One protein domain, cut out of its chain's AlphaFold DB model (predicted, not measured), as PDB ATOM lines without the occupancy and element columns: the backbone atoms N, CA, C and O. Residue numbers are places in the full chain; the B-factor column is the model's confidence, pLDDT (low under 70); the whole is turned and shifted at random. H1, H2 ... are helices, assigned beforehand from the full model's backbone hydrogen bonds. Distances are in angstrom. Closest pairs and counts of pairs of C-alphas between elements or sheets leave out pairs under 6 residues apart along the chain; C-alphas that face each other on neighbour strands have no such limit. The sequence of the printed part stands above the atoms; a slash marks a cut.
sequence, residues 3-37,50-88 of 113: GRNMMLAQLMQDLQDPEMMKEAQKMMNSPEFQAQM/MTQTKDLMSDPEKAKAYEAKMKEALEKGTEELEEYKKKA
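This is residues 3 to 37 and 50 to 88 of the 113 residues of a protein of Thalassionema nitzschioides (UniProt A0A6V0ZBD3). A loose, open frame of helices: the long helix H5 makes one side, H1 crosses it about perpendicular, and H2 leads away from the end of H1 toward H3, while H4 makes a corner with the beginning of H5. The middle of the frame is empty, and residues 29 to 36, of which 31 to 36 belong to H3, stick out. The printed part has 74 residues with five named helices, in the order H1, H2, H3, H4, H5, and no named strand; the class is all helix. The whole is loose, with a radius of gyration of the C-alphas of 15.6 A and spans of 40 by 34 by 21 A.

H1, residues 3 to 14, touches H5, residues 60 to 88, and their lines stand about perpendicular at 86 degrees. H1 touches H5 with residues 5 to 10 alone, and H5 touches H1 with residues 73 to 81 alone; the closest C-alphas of the two are those of Met 6 and Gly 77, 4.5 A apart. H2, residues 18 to 28, is close to H1 but not clearly touching, with the C-alphas of Asp 14 and Met 20 closest at 6.2 A. These two run opposite ways at a steep tilt of 68 degrees, only just short of about perpendicular. H3, residues 31 to 37, is close to H2 but not clearly touching; the closest C-alphas are those of Met 27 and Phe 33, 6.8 A apart, and the lines stand about perpendicular at 78 degrees. H4, residues 50 to 58, and H5 only just touch, and only at the corner by their link, with 3 pairs of C-alphas within 8 A; the closest are those of Met 57 and Ala 63, 5.5 A apart. Their lines stand at 72 degrees, only just about perpendicular. H3 and H4 are apart, as are H2 and H5. In H1, H2, H3, H4 and H5 every O i to N i+4 pair is within hydrogen-bond range.

H1 begins at C-alpha 3, at (93.139, 171.883, -4.731), and is 16.5 A long from first to last C-alpha. H2 measures 14.9 A, H3 9.6 A and H4 11.9 A. H4 begins at C-alpha 50, at (77.636, 155.456, -15.202). H5 measures 40.0 A and ends at C-alpha 88, at (95.912, 179.257, 8.236).

The two C-alphas farthest apart are those of Ser 58 and Lys 87, at 42.1 A. Residues 38 to 49 are not printed, and C-alphas 37 and 50 are 12.3 A apart across this cut. The links H1 to H2, H2 to H3 and H4 to H5 are tight. The mean pLDDT of the printed part is 79.3; residues 3, 4, 6, 87 and 88 are under 70.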
ATOM      1  N   GLY A   3      94.432 171.413  -5.264       60.00
ATOM      2  CA  GLY A   3      93.139 171.883  -4.731       60.00
ATOM      3  C   GLY A   3      91.941 170.930  -4.894       60.00
ATOM      4  O   GLY A   3      90.969 171.045  -4.155       60.00
ATOM      5  N   ARG A   4      91.990 169.967  -5.827       66.44
ATOM      6  CA  ARG A   4      90.873 169.028  -6.056       66.44
ATOM      7  C   ARG A   4      90.800 167.932  -4.987       66.44
ATOM      8  O   ARG A   4      89.701 167.544  -4.606       66.44
ATOM      9  N   ASN A   5      91.947 167.452  -4.505       70.50
ATOM     10  CA  ASN A   5      91.999 166.403  -3.480       70.50
ATOM     11  C   ASN A   5      91.619 166.965  -2.108       70.50
ATOM     12  O   ASN A   5      90.873 166.332  -1.368       70.50
ATOM     13  N   MET A   6      92.051 168.196  -1.825       69.25
ATOM     14  CA  MET A   6      91.707 168.927  -0.609       69.25
ATOM     15  C   MET A   6      90.192 169.183  -0.487       69.25
ATOM     16  O   MET A   6      89.606 168.935   0.564       69.25
ATOM     17  N   MET A   7      89.528 169.604  -1.574       73.69
ATOM     18  CA  MET A   7      88.070 169.799  -1.589       73.69
ATOM     19  C   MET A   7      87.306 168.488  -1.349       73.69
ATOM     20  O   MET A   7      86.289 168.486  -0.663       73.69
ATOM     21  N   LEU A   8      87.797 167.369  -1.891       76.00
ATOM     22  CA  LEU A   8      87.183 166.060  -1.673       76.00
ATOM     23  C   LEU A   8      87.368 165.576  -0.225       76.00
ATOM     24  O   LEU A   8      86.429 165.033   0.350       76.00
ATOM     25  N   ALA A   9      88.545 165.794   0.367       76.25
ATOM     26  CA  ALA A   9      88.816 165.461   1.765       76.25
ATOM     27  C   ALA A   9      87.935 166.276   2.726       76.25
ATOM     28  O   ALA A   9      87.318 165.702   3.621       76.25
ATOM     29  N   GLN A  10      87.802 167.586   2.490       75.56
ATOM     30  CA  GLN A  10      86.892 168.442   3.257       75.56
ATOM     31  C   GLN A  10      85.438 167.983   3.101       75.56
ATOM     32  O   GLN A  10      84.751 167.813   4.097       75.56
ATOM     33  N   LEU A  11      84.996 167.670   1.879       76.19
ATOM     34  CA  LEU A  11      83.651 167.140   1.647       76.19
ATOM     35  C   LEU A  11      83.413 165.815   2.386       76.19
ATOM     36  O   LEU A  11      82.318 165.588   2.887       76.19
ATOM     37  N   MET A  12      84.409 164.927   2.473       75.50
ATOM     38  CA  MET A  12      84.272 163.695   3.255       75.50
ATOM     39  C   MET A  12      84.222 163.955   4.762       75.50
ATOM     40  O   MET A  12      83.517 163.222   5.448       75.50
ATOM     41  N   GLN A  13      84.931 164.967   5.273       74.94
ATOM     42  CA  GLN A  13      84.793 165.409   6.666       74.94
ATOM     43  C   GLN A  13      83.402 166.001   6.918       74.94
ATOM     44  O   GLN A  13      82.742 165.600   7.870       74.94
ATOM     45  N   ASP A  14      82.912 166.861   6.028       73.94
ATOM     46  CA  ASP A  14      81.583 167.465   6.143       73.94
ATOM     47  C   ASP A  14      80.482 166.398   6.041       73.94
ATOM     48  O   ASP A  14      79.510 166.433   6.779       73.94
ATOM     49  N   LEU A  15      80.648 165.380   5.191       72.25
ATOM     50  CA  LEU A  15      79.722 164.248   5.119       72.25
ATOM     51  C   LEU A  15      79.806 163.314   6.333       72.25
ATOM     52  O   LEU A  15      78.904 162.507   6.503       72.25
ATOM     53  N   GLN A  16      80.841 163.369   7.176       76.62
ATOM     54  CA  GLN A  16      80.813 162.657   8.462       76.62
ATOM     55  C   GLN A  16      79.897 163.356   9.471       76.62
ATOM     56  O   GLN A  16      79.447 162.707  10.420       76.62
ATOM     57  N   ASP A  17      79.581 164.637   9.255       79.88
ATOM     58  CA  ASP A  17      78.611 165.355  10.063       79.88
ATOM     59  C   ASP A  17      77.176 164.917   9.688       79.88
ATOM     60  O   ASP A  17      76.729 165.081   8.542       79.88
ATOM     61  N   PRO A  18      76.416 164.334  10.634       74.25
ATOM     62  CA  PRO A  18      75.052 163.888  10.382       74.25
ATOM     63  C   PRO A  18      74.089 165.030  10.017       74.25
ATOM     64  O   PRO A  18      73.059 164.761   9.390       74.25
ATOM     65  N   GLU A  19      74.371 166.279  10.394       81.75
ATOM     66  CA  GLU A  19      73.550 167.435  10.015       81.75
ATOM     67  C   GLU A  19      73.778 167.819   8.551       81.75
ATOM     68  O   GLU A  19      72.816 167.924   7.784       81.75
ATOM     69  N   MET A  20      75.040 167.883   8.123       79.88
ATOM     70  CA  MET A  20      75.408 168.121   6.723       79.88
ATOM     71  C   MET A  20      74.941 166.985   5.809       79.88
ATOM     72  O   MET A  20      74.448 167.247   4.712       79.88
ATOM     73  N   MET A  21      74.994 165.720   6.254       80.88
ATOM     74  CA  MET A  21      74.391 164.609   5.503       80.88
ATOM     75  C   MET A  21      72.889 164.809   5.284       80.88
ATOM     76  O   MET A  21      72.394 164.556   4.186       80.88
ATOM     77  N   LYS A  22      72.143 165.236   6.311       84.31
ATOM     78  CA  LYS A  22      70.698 165.484   6.191       84.31
ATOM     79  C   LYS A  22      70.409 166.629   5.235       84.31
ATOM     80  O   LYS A  22      69.467 166.538   4.448       84.31
ATOM     81  N   GLU A  23      71.202 167.690   5.285       81.75
ATOM     82  CA  GLU A  23      71.052 168.821   4.378       81.75
ATOM     83  C   GLU A  23      71.400 168.434   2.935       81.75
ATOM     84  O   GLU A  23      70.605 168.679   2.025       81.75
ATOM     85  N   ALA A  24      72.502 167.712   2.726       81.19
ATOM     86  CA  ALA A  24      72.868 167.152   1.430       81.19
ATOM     87  C   ALA A  24      71.779 166.208   0.898       81.19
ATOM     88  O   ALA A  24      71.395 166.300  -0.267       81.19
ATOM     89  N   GLN A  25      71.204 165.347   1.746       79.50
ATOM     90  CA  GLN A  25      70.064 164.502   1.380       79.50
ATOM     91  C   GLN A  25      68.833 165.330   1.013       79.50
ATOM     92  O   GLN A  25      68.129 164.994   0.063       79.50
ATOM     93  N   LYS A  26      68.554 166.417   1.732       87.25
ATOM     94  CA  LYS A  26      67.441 167.318   1.417       87.25
ATOM     95  C   LYS A  26      67.650 168.001   0.064       87.25
ATOM     96  O   LYS A  26      66.711 168.050  -0.729       87.25
ATOM     97  N   MET A  27      68.869 168.450  -0.235       82.62
ATOM     98  CA  MET A  27      69.223 169.001  -1.546       82.62
ATOM     99  C   MET A  27      69.147 167.943  -2.652       82.62
ATOM    100  O   MET A  27      68.575 168.218  -3.703       82.62
ATOM    101  N   MET A  28      69.622 166.717  -2.418       83.12
ATOM    102  CA  MET A  28      69.516 165.611  -3.384       83.12
ATOM    103  C   MET A  28      68.064 165.209  -3.666       83.12
ATOM    104  O   MET A  28      67.714 164.858  -4.791       83.12
ATOM    105  N   ASN A  29      67.204 165.279  -2.651       85.75
ATOM    106  CA  ASN A  29      65.776 165.026  -2.797       85.75
ATOM    107  C   ASN A  29      65.016 166.217  -3.398       85.75
ATOM    108  O   ASN A  29      63.836 166.067  -3.719       85.75
ATOM    109  N   SER A  30      65.659 167.375  -3.578       90.50
ATOM    110  CA  SER A  30      65.005 168.537  -4.171       90.50
ATOM    111  C   SER A  30      64.614 168.265  -5.634       90.50
ATOM    112  O   SER A  30      65.340 167.586  -6.370       90.50
ATOM    113  N   PRO A  31      63.464 168.788  -6.093       89.12
ATOM    114  CA  PRO A  31      63.017 168.595  -7.469       89.12
ATOM    115  C   PRO A  31      63.966 169.240  -8.488       89.12
ATOM    116  O   PRO A  31      64.121 168.711  -9.585       89.12
ATOM    117  N   GLU A  32      64.636 170.335  -8.121       89.44
ATOM    118  CA  GLU A  32      65.638 171.002  -8.961       89.44
ATOM    119  C   GLU A  32      66.851 170.105  -9.194       89.44
ATOM    120  O   GLU A  32      67.250 169.886 -10.341       89.44
ATOM    121  N   PHE A  33      67.376 169.494  -8.128       87.31
ATOM    122  CA  PHE A  33      68.471 168.539  -8.240       87.31
ATOM    123  C   PHE A  33      68.061 167.314  -9.056       87.31
ATOM    124  O   PHE A  33      68.796 166.892  -9.944       87.31
ATOM    125  N   GLN A  34      66.865 166.764  -8.830       87.12
ATOM    126  CA  GLN A  34      66.363 165.637  -9.621       87.12
ATOM    127  C   GLN A  34      66.201 165.989 -11.105       87.12
ATOM    128  O   GLN A  34      66.516 165.169 -11.974       87.12
ATOM    129  N   ALA A  35      65.721 167.193 -11.417       90.94
ATOM    130  CA  ALA A  35      65.599 167.674 -12.788       90.94
ATOM    131  C   ALA A  35      66.978 167.823 -13.442       90.94
ATOM    132  O   ALA A  35      67.196 167.333 -14.552       90.94
ATOM    133  N   GLN A  36      67.936 168.420 -12.733       86.94
ATOM    134  CA  GLN A  36      69.303 168.575 -13.212       86.94
ATOM    135  C   GLN A  36      69.996 167.220 -13.386       86.94
ATOM    136  O   GLN A  36      70.629 166.982 -14.414       86.94
ATOM    137  N   MET A  37      69.804 166.290 -12.448       84.50
ATOM    138  CA  MET A  37      70.336 164.935 -12.532       84.50
ATOM    139  C   MET A  37      69.721 164.170 -13.704       84.50
ATOM    140  O   MET A  37      70.443 163.478 -14.412       84.50
ATOM    141  N   MET A  50      78.487 156.290 -16.051       84.12
ATOM    142  CA  MET A  50      77.636 155.456 -15.202       84.12
ATOM    143  C   MET A  50      77.802 153.969 -15.531       84.12
ATOM    144  O   MET A  50      77.913 153.156 -14.618       84.12
ATOM    145  N   THR A  51      77.888 153.610 -16.815       85.69
ATOM    146  CA  THR A  51      78.199 152.238 -17.242       85.69
ATOM    147  C   THR A  51      79.587 151.818 -16.770       85.69
ATOM    148  O   THR A  51      79.711 150.765 -16.158       85.69
ATOM    149  N   GLN A  52      80.609 152.660 -16.956       84.19
ATOM    150  CA  GLN A  52      81.961 152.379 -16.460       84.19
ATOM    151  C   GLN A  52      81.988 152.208 -14.943       84.19
ATOM    152  O   GLN A  52      82.624 151.288 -14.444       84.19
ATOM    153  N   THR A  53      81.269 153.059 -14.212       82.81
ATOM    154  CA  THR A  53      81.149 152.962 -12.752       82.81
ATOM    155  C   THR A  53      80.451 151.667 -12.352       82.81
ATOM    156  O   THR A  53      80.885 151.002 -11.418       82.81
ATOM    157  N   LYS A  54      79.399 151.271 -13.076       82.38
ATOM    158  CA  LYS A  54      78.687 150.013 -12.845       82.38
ATOM    159  C   LYS A  54      79.577 148.801 -13.108       82.38
ATOM    160  O   LYS A  54      79.570 147.889 -12.290       82.38
ATOM    161  N   ASP A  55      80.352 148.795 -14.190       85.00
ATOM    162  CA  ASP A  55      81.365 147.767 -14.463       85.00
ATOM    163  C   ASP A  55      82.406 147.707 -13.340       85.00
ATOM    164  O   ASP A  55      82.730 146.636 -12.836       85.00
ATOM    165  N   LEU A  56      82.881 148.868 -12.890       80.44
ATOM    166  CA  LEU A  56      83.887 148.981 -11.839       80.44
ATOM    167  C   LEU A  56      83.357 148.511 -10.473       80.44
ATOM    168  O   LEU A  56      84.094 147.871  -9.734       80.44
ATOM    169  N   MET A  57      82.080 148.760 -10.161       76.50
ATOM    170  CA  MET A  57      81.403 148.248  -8.959       76.50
ATOM    171  C   MET A  57      81.015 146.769  -9.052       76.50
ATOM    172  O   MET A  57      80.958 146.091  -8.030       76.50
ATOM    173  N   SER A  58      80.727 146.266 -10.253       84.31
ATOM    174  CA  SER A  58      80.392 144.849 -10.462       84.31
ATOM    175  C   SER A  58      81.620 143.949 -10.327       84.31
ATOM    176  O   SER A  58      81.479 142.742 -10.149       84.31
ATOM    177  N   ASP A  59      82.814 144.538 -10.405       84.06
ATOM    178  CA  ASP A  59      84.092 143.847 -10.406       84.06
ATOM    179  C   ASP A  59      84.865 144.172  -9.106       84.06
ATOM    180  O   ASP A  59      85.566 145.189  -9.020       84.06
ATOM    181  N   PRO A  60      84.723 143.356  -8.043       77.62
ATOM    182  CA  PRO A  60      85.186 143.696  -6.695       77.62
ATOM    183  C   PRO A  60      86.706 143.893  -6.594       77.62
ATOM    184  O   PRO A  60      87.172 144.608  -5.707       77.62
ATOM    185  N   GLU A  61      87.496 143.303  -7.495       83.75
ATOM    186  CA  GLU A  61      88.942 143.545  -7.560       83.75
ATOM    187  C   GLU A  61      89.267 144.952  -8.079       83.75
ATOM    188  O   GLU A  61      90.129 145.638  -7.523       83.75
ATOM    189  N   LYS A  62      88.542 145.424  -9.101       81.25
ATOM    190  CA  LYS A  62      88.703 146.788  -9.626       81.25
ATOM    191  C   LYS A  62      88.164 147.822  -8.652       81.25
ATOM    192  O   LYS A  62      88.813 148.851  -8.469       81.25
ATOM    193  N   ALA A  63      87.038 147.533  -7.999       78.75
ATOM    194  CA  ALA A  63      86.495 148.368  -6.935       78.75
ATOM    195  C   ALA A  63      87.530 148.583  -5.822       78.75
ATOM    196  O   ALA A  63      87.833 149.725  -5.497       78.75
ATOM    197  N   LYS A  64      88.165 147.511  -5.325       82.75
ATOM    198  CA  LYS A  64      89.222 147.603  -4.302       82.75
ATOM    199  C   LYS A  64      90.449 148.378  -4.770       82.75
ATOM    200  O   LYS A  64      90.989 149.184  -4.018       82.75
ATOM    201  N   ALA A  65      90.904 148.158  -6.005       81.88
ATOM    202  CA  ALA A  65      92.039 148.900  -6.555       81.88
ATOM    203  C   ALA A  65      91.731 150.400  -6.699       81.88
ATOM    204  O   ALA A  65      92.608 151.246  -6.512       81.88
ATOM    205  N   TYR A  66      90.484 150.733  -7.029       79.38
ATOM    206  CA  TYR A  66      90.017 152.107  -7.122       79.38
ATOM    207  C   TYR A  66      89.835 152.742  -5.742       79.38
ATOM    208  O   TYR A  66      90.324 153.846  -5.531       79.38
ATOM    209  N   GLU A  67      89.235 152.030  -4.784       78.12
ATOM    210  CA  GLU A  67      89.150 152.451  -3.381       78.12
ATOM    211  C   GLU A  67      90.530 152.711  -2.791       78.12
ATOM    212  O   GLU A  67      90.723 153.739  -2.157       78.12
ATOM    213  N   ALA A  68      91.510 151.834  -3.028       83.50
ATOM    214  CA  ALA A  68      92.868 152.020  -2.527       83.50
ATOM    215  C   ALA A  68      93.512 153.299  -3.084       83.50
ATOM    216  O   ALA A  68      94.067 154.089  -2.325       83.50
ATOM    217  N   LYS A  69      93.376 153.550  -4.395       81.25
ATOM    218  CA  LYS A  69      93.854 154.796  -5.017       81.25
ATOM    219  C   LYS A  69      93.119 156.023  -4.494       81.25
ATOM    220  O   LYS A  69      93.731 157.069  -4.301       81.25
ATOM    221  N   MET A  70      91.811 155.905  -4.290       78.56
ATOM    222  CA  MET A  70      90.997 156.993  -3.767       78.56
ATOM    223  C   MET A  70      91.383 157.298  -2.322       78.56
ATOM    224  O   MET A  70      91.554 158.461  -1.981       78.56
ATOM    225  N   LYS A  71      91.605 156.266  -1.507       79.38
ATOM    226  CA  LYS A  71      92.066 156.380  -0.126       79.38
ATOM    227  C   LYS A  71      93.442 157.034  -0.047       79.38
ATOM    228  O   LYS A  71      93.595 157.976   0.710       79.38
ATOM    229  N   GLU A  72      94.401 156.622  -0.877       83.31
ATOM    230  CA  GLU A  72      95.725 157.258  -0.923       83.31
ATOM    231  C   GLU A  72      95.636 158.738  -1.342       83.31
ATOM    232  O   GLU A  72      96.298 159.602  -0.767       83.31
ATOM    233  N   ALA A  73      94.801 159.057  -2.336       80.25
ATOM    234  CA  ALA A  73      94.587 160.437  -2.773       80.25
ATOM    235  C   ALA A  73      93.888 161.290  -1.702       80.25
ATOM    236  O   ALA A  73      94.196 162.474  -1.565       80.25
ATOM    237  N   LEU A  74      92.963 160.693  -0.950       75.62
ATOM    238  CA  LEU A  74      92.271 161.321   0.170       75.62
ATOM    239  C   LEU A  74      93.197 161.539   1.361       75.62
ATOM    240  O   LEU A  74      93.175 162.627   1.918       75.62
ATOM    241  N   GLU A  75      94.014 160.555   1.734       80.75
ATOM    242  CA  GLU A  75      94.996 160.681   2.816       80.75
ATOM    243  C   GLU A  75      95.963 161.826   2.511       80.75
ATOM    244  O   GLU A  75      96.058 162.758   3.304       80.75
ATOM    245  N   LYS A  76      96.547 161.859   1.305       80.88
ATOM    246  CA  LYS A  76      97.396 162.983   0.872       80.88
ATOM    247  C   LYS A  76      96.647 164.316   0.867       80.88
ATOM    248  O   LYS A  76      97.181 165.321   1.315       80.88
ATOM    249  N   GLY A  77      95.405 164.337   0.379       77.12
ATOM    250  CA  GLY A  77      94.577 165.544   0.388       77.12
ATOM    251  C   GLY A  77      94.216 166.021   1.799       77.12
ATOM    252  O   GLY A  77      94.078 167.221   2.011       77.12
ATOM    253  N   THR A  78      94.082 165.100   2.753       75.69
ATOM    254  CA  THR A  78      93.786 165.394   4.161       75.69
ATOM    255  C   THR A  78      95.031 165.907   4.878       75.69
ATOM    256  O   THR A  78      94.935 166.899   5.586       75.69
ATOM    257  N   GLU A  79      96.200 165.309   4.638       81.12
ATOM    258  CA  GLU A  79      97.485 165.816   5.141       81.12
ATOM    259  C   GLU A  79      97.762 167.237   4.623       81.12
ATOM    260  O   GLU A  79      98.079 168.134   5.403       81.12
ATOM    261  N   GLU A  80      97.558 167.486   3.323       77.19
ATOM    262  CA  GLU A  80      97.680 168.826   2.732       77.19
ATOM    263  C   GLU A  80      96.666 169.817   3.335       77.19
ATOM    264  O   GLU A  80      97.011 170.974   3.590       77.19
ATOM    265  N   LEU A  81      95.426 169.379   3.588       71.44
ATOM    266  CA  LEU A  81      94.393 170.186   4.245       71.44
ATOM    267  C   LEU A  81      94.783 170.529   5.688       71.44
ATOM    268  O   LEU A  81      94.593 171.667   6.103       71.44
ATOM    269  N   GLU A  82      95.317 169.579   6.456       77.56
ATOM    270  CA  GLU A  82      95.785 169.816   7.824       77.56
ATOM    271  C   GLU A  82      96.988 170.755   7.855       77.56
ATOM    272  O   GLU A  82      97.015 171.678   8.667       77.56
ATOM    273  N   GLU A  83      97.954 170.596   6.947       79.00
ATOM    274  CA  GLU A  83      99.052 171.554   6.807       79.00
ATOM    275  C   GLU A  83      98.544 172.951   6.441       79.00
ATOM    276  O   GLU A  83      99.050 173.949   6.962       79.00
ATOM    277  N   TYR A  84      97.538 173.036   5.568       73.31
ATOM    278  CA  TYR A  84      96.922 174.302   5.195       73.31
ATOM    279  C   TYR A  84      96.148 174.918   6.362       73.31
ATOM    280  O   TYR A  84      96.333 176.096   6.640       73.31
ATOM    281  N   LYS A  85      95.349 174.134   7.098       71.12
ATOM    282  CA  LYS A  85      94.639 174.569   8.314       71.12
ATOM    283  C   LYS A  85      95.610 174.982   9.413       71.12
ATOM    284  O   LYS A  85      95.343 175.946  10.109       71.12
ATOM    285  N   LYS A  86      96.759 174.320   9.550       74.44
ATOM    286  CA  LYS A  86      97.802 174.697  10.513       74.44
ATOM    287  C   LYS A  86      98.488 176.009  10.125       74.44
ATOM    288  O   LYS A  86      98.660 176.871  10.978       74.44
ATOM    289  N   LYS A  87      98.806 176.194   8.838       66.94
ATOM    290  CA  LYS A  87      99.330 177.467   8.307       66.94
ATOM    291  C   LYS A  87      98.298 178.597   8.350       66.94
ATOM    292  O   LYS A  87      98.681 179.738   8.560       66.94
ATOM    293  N   ALA A  88      97.015 178.298   8.149       59.38
ATOM    294  CA  ALA A  88      95.912 179.257   8.236       59.38
ATOM    295  C   ALA A  88      95.529 179.572   9.692       59.38
ATOM    296  O   ALA A  88      95.204 180.711  10.002       59.38
TER     297      ALA A  88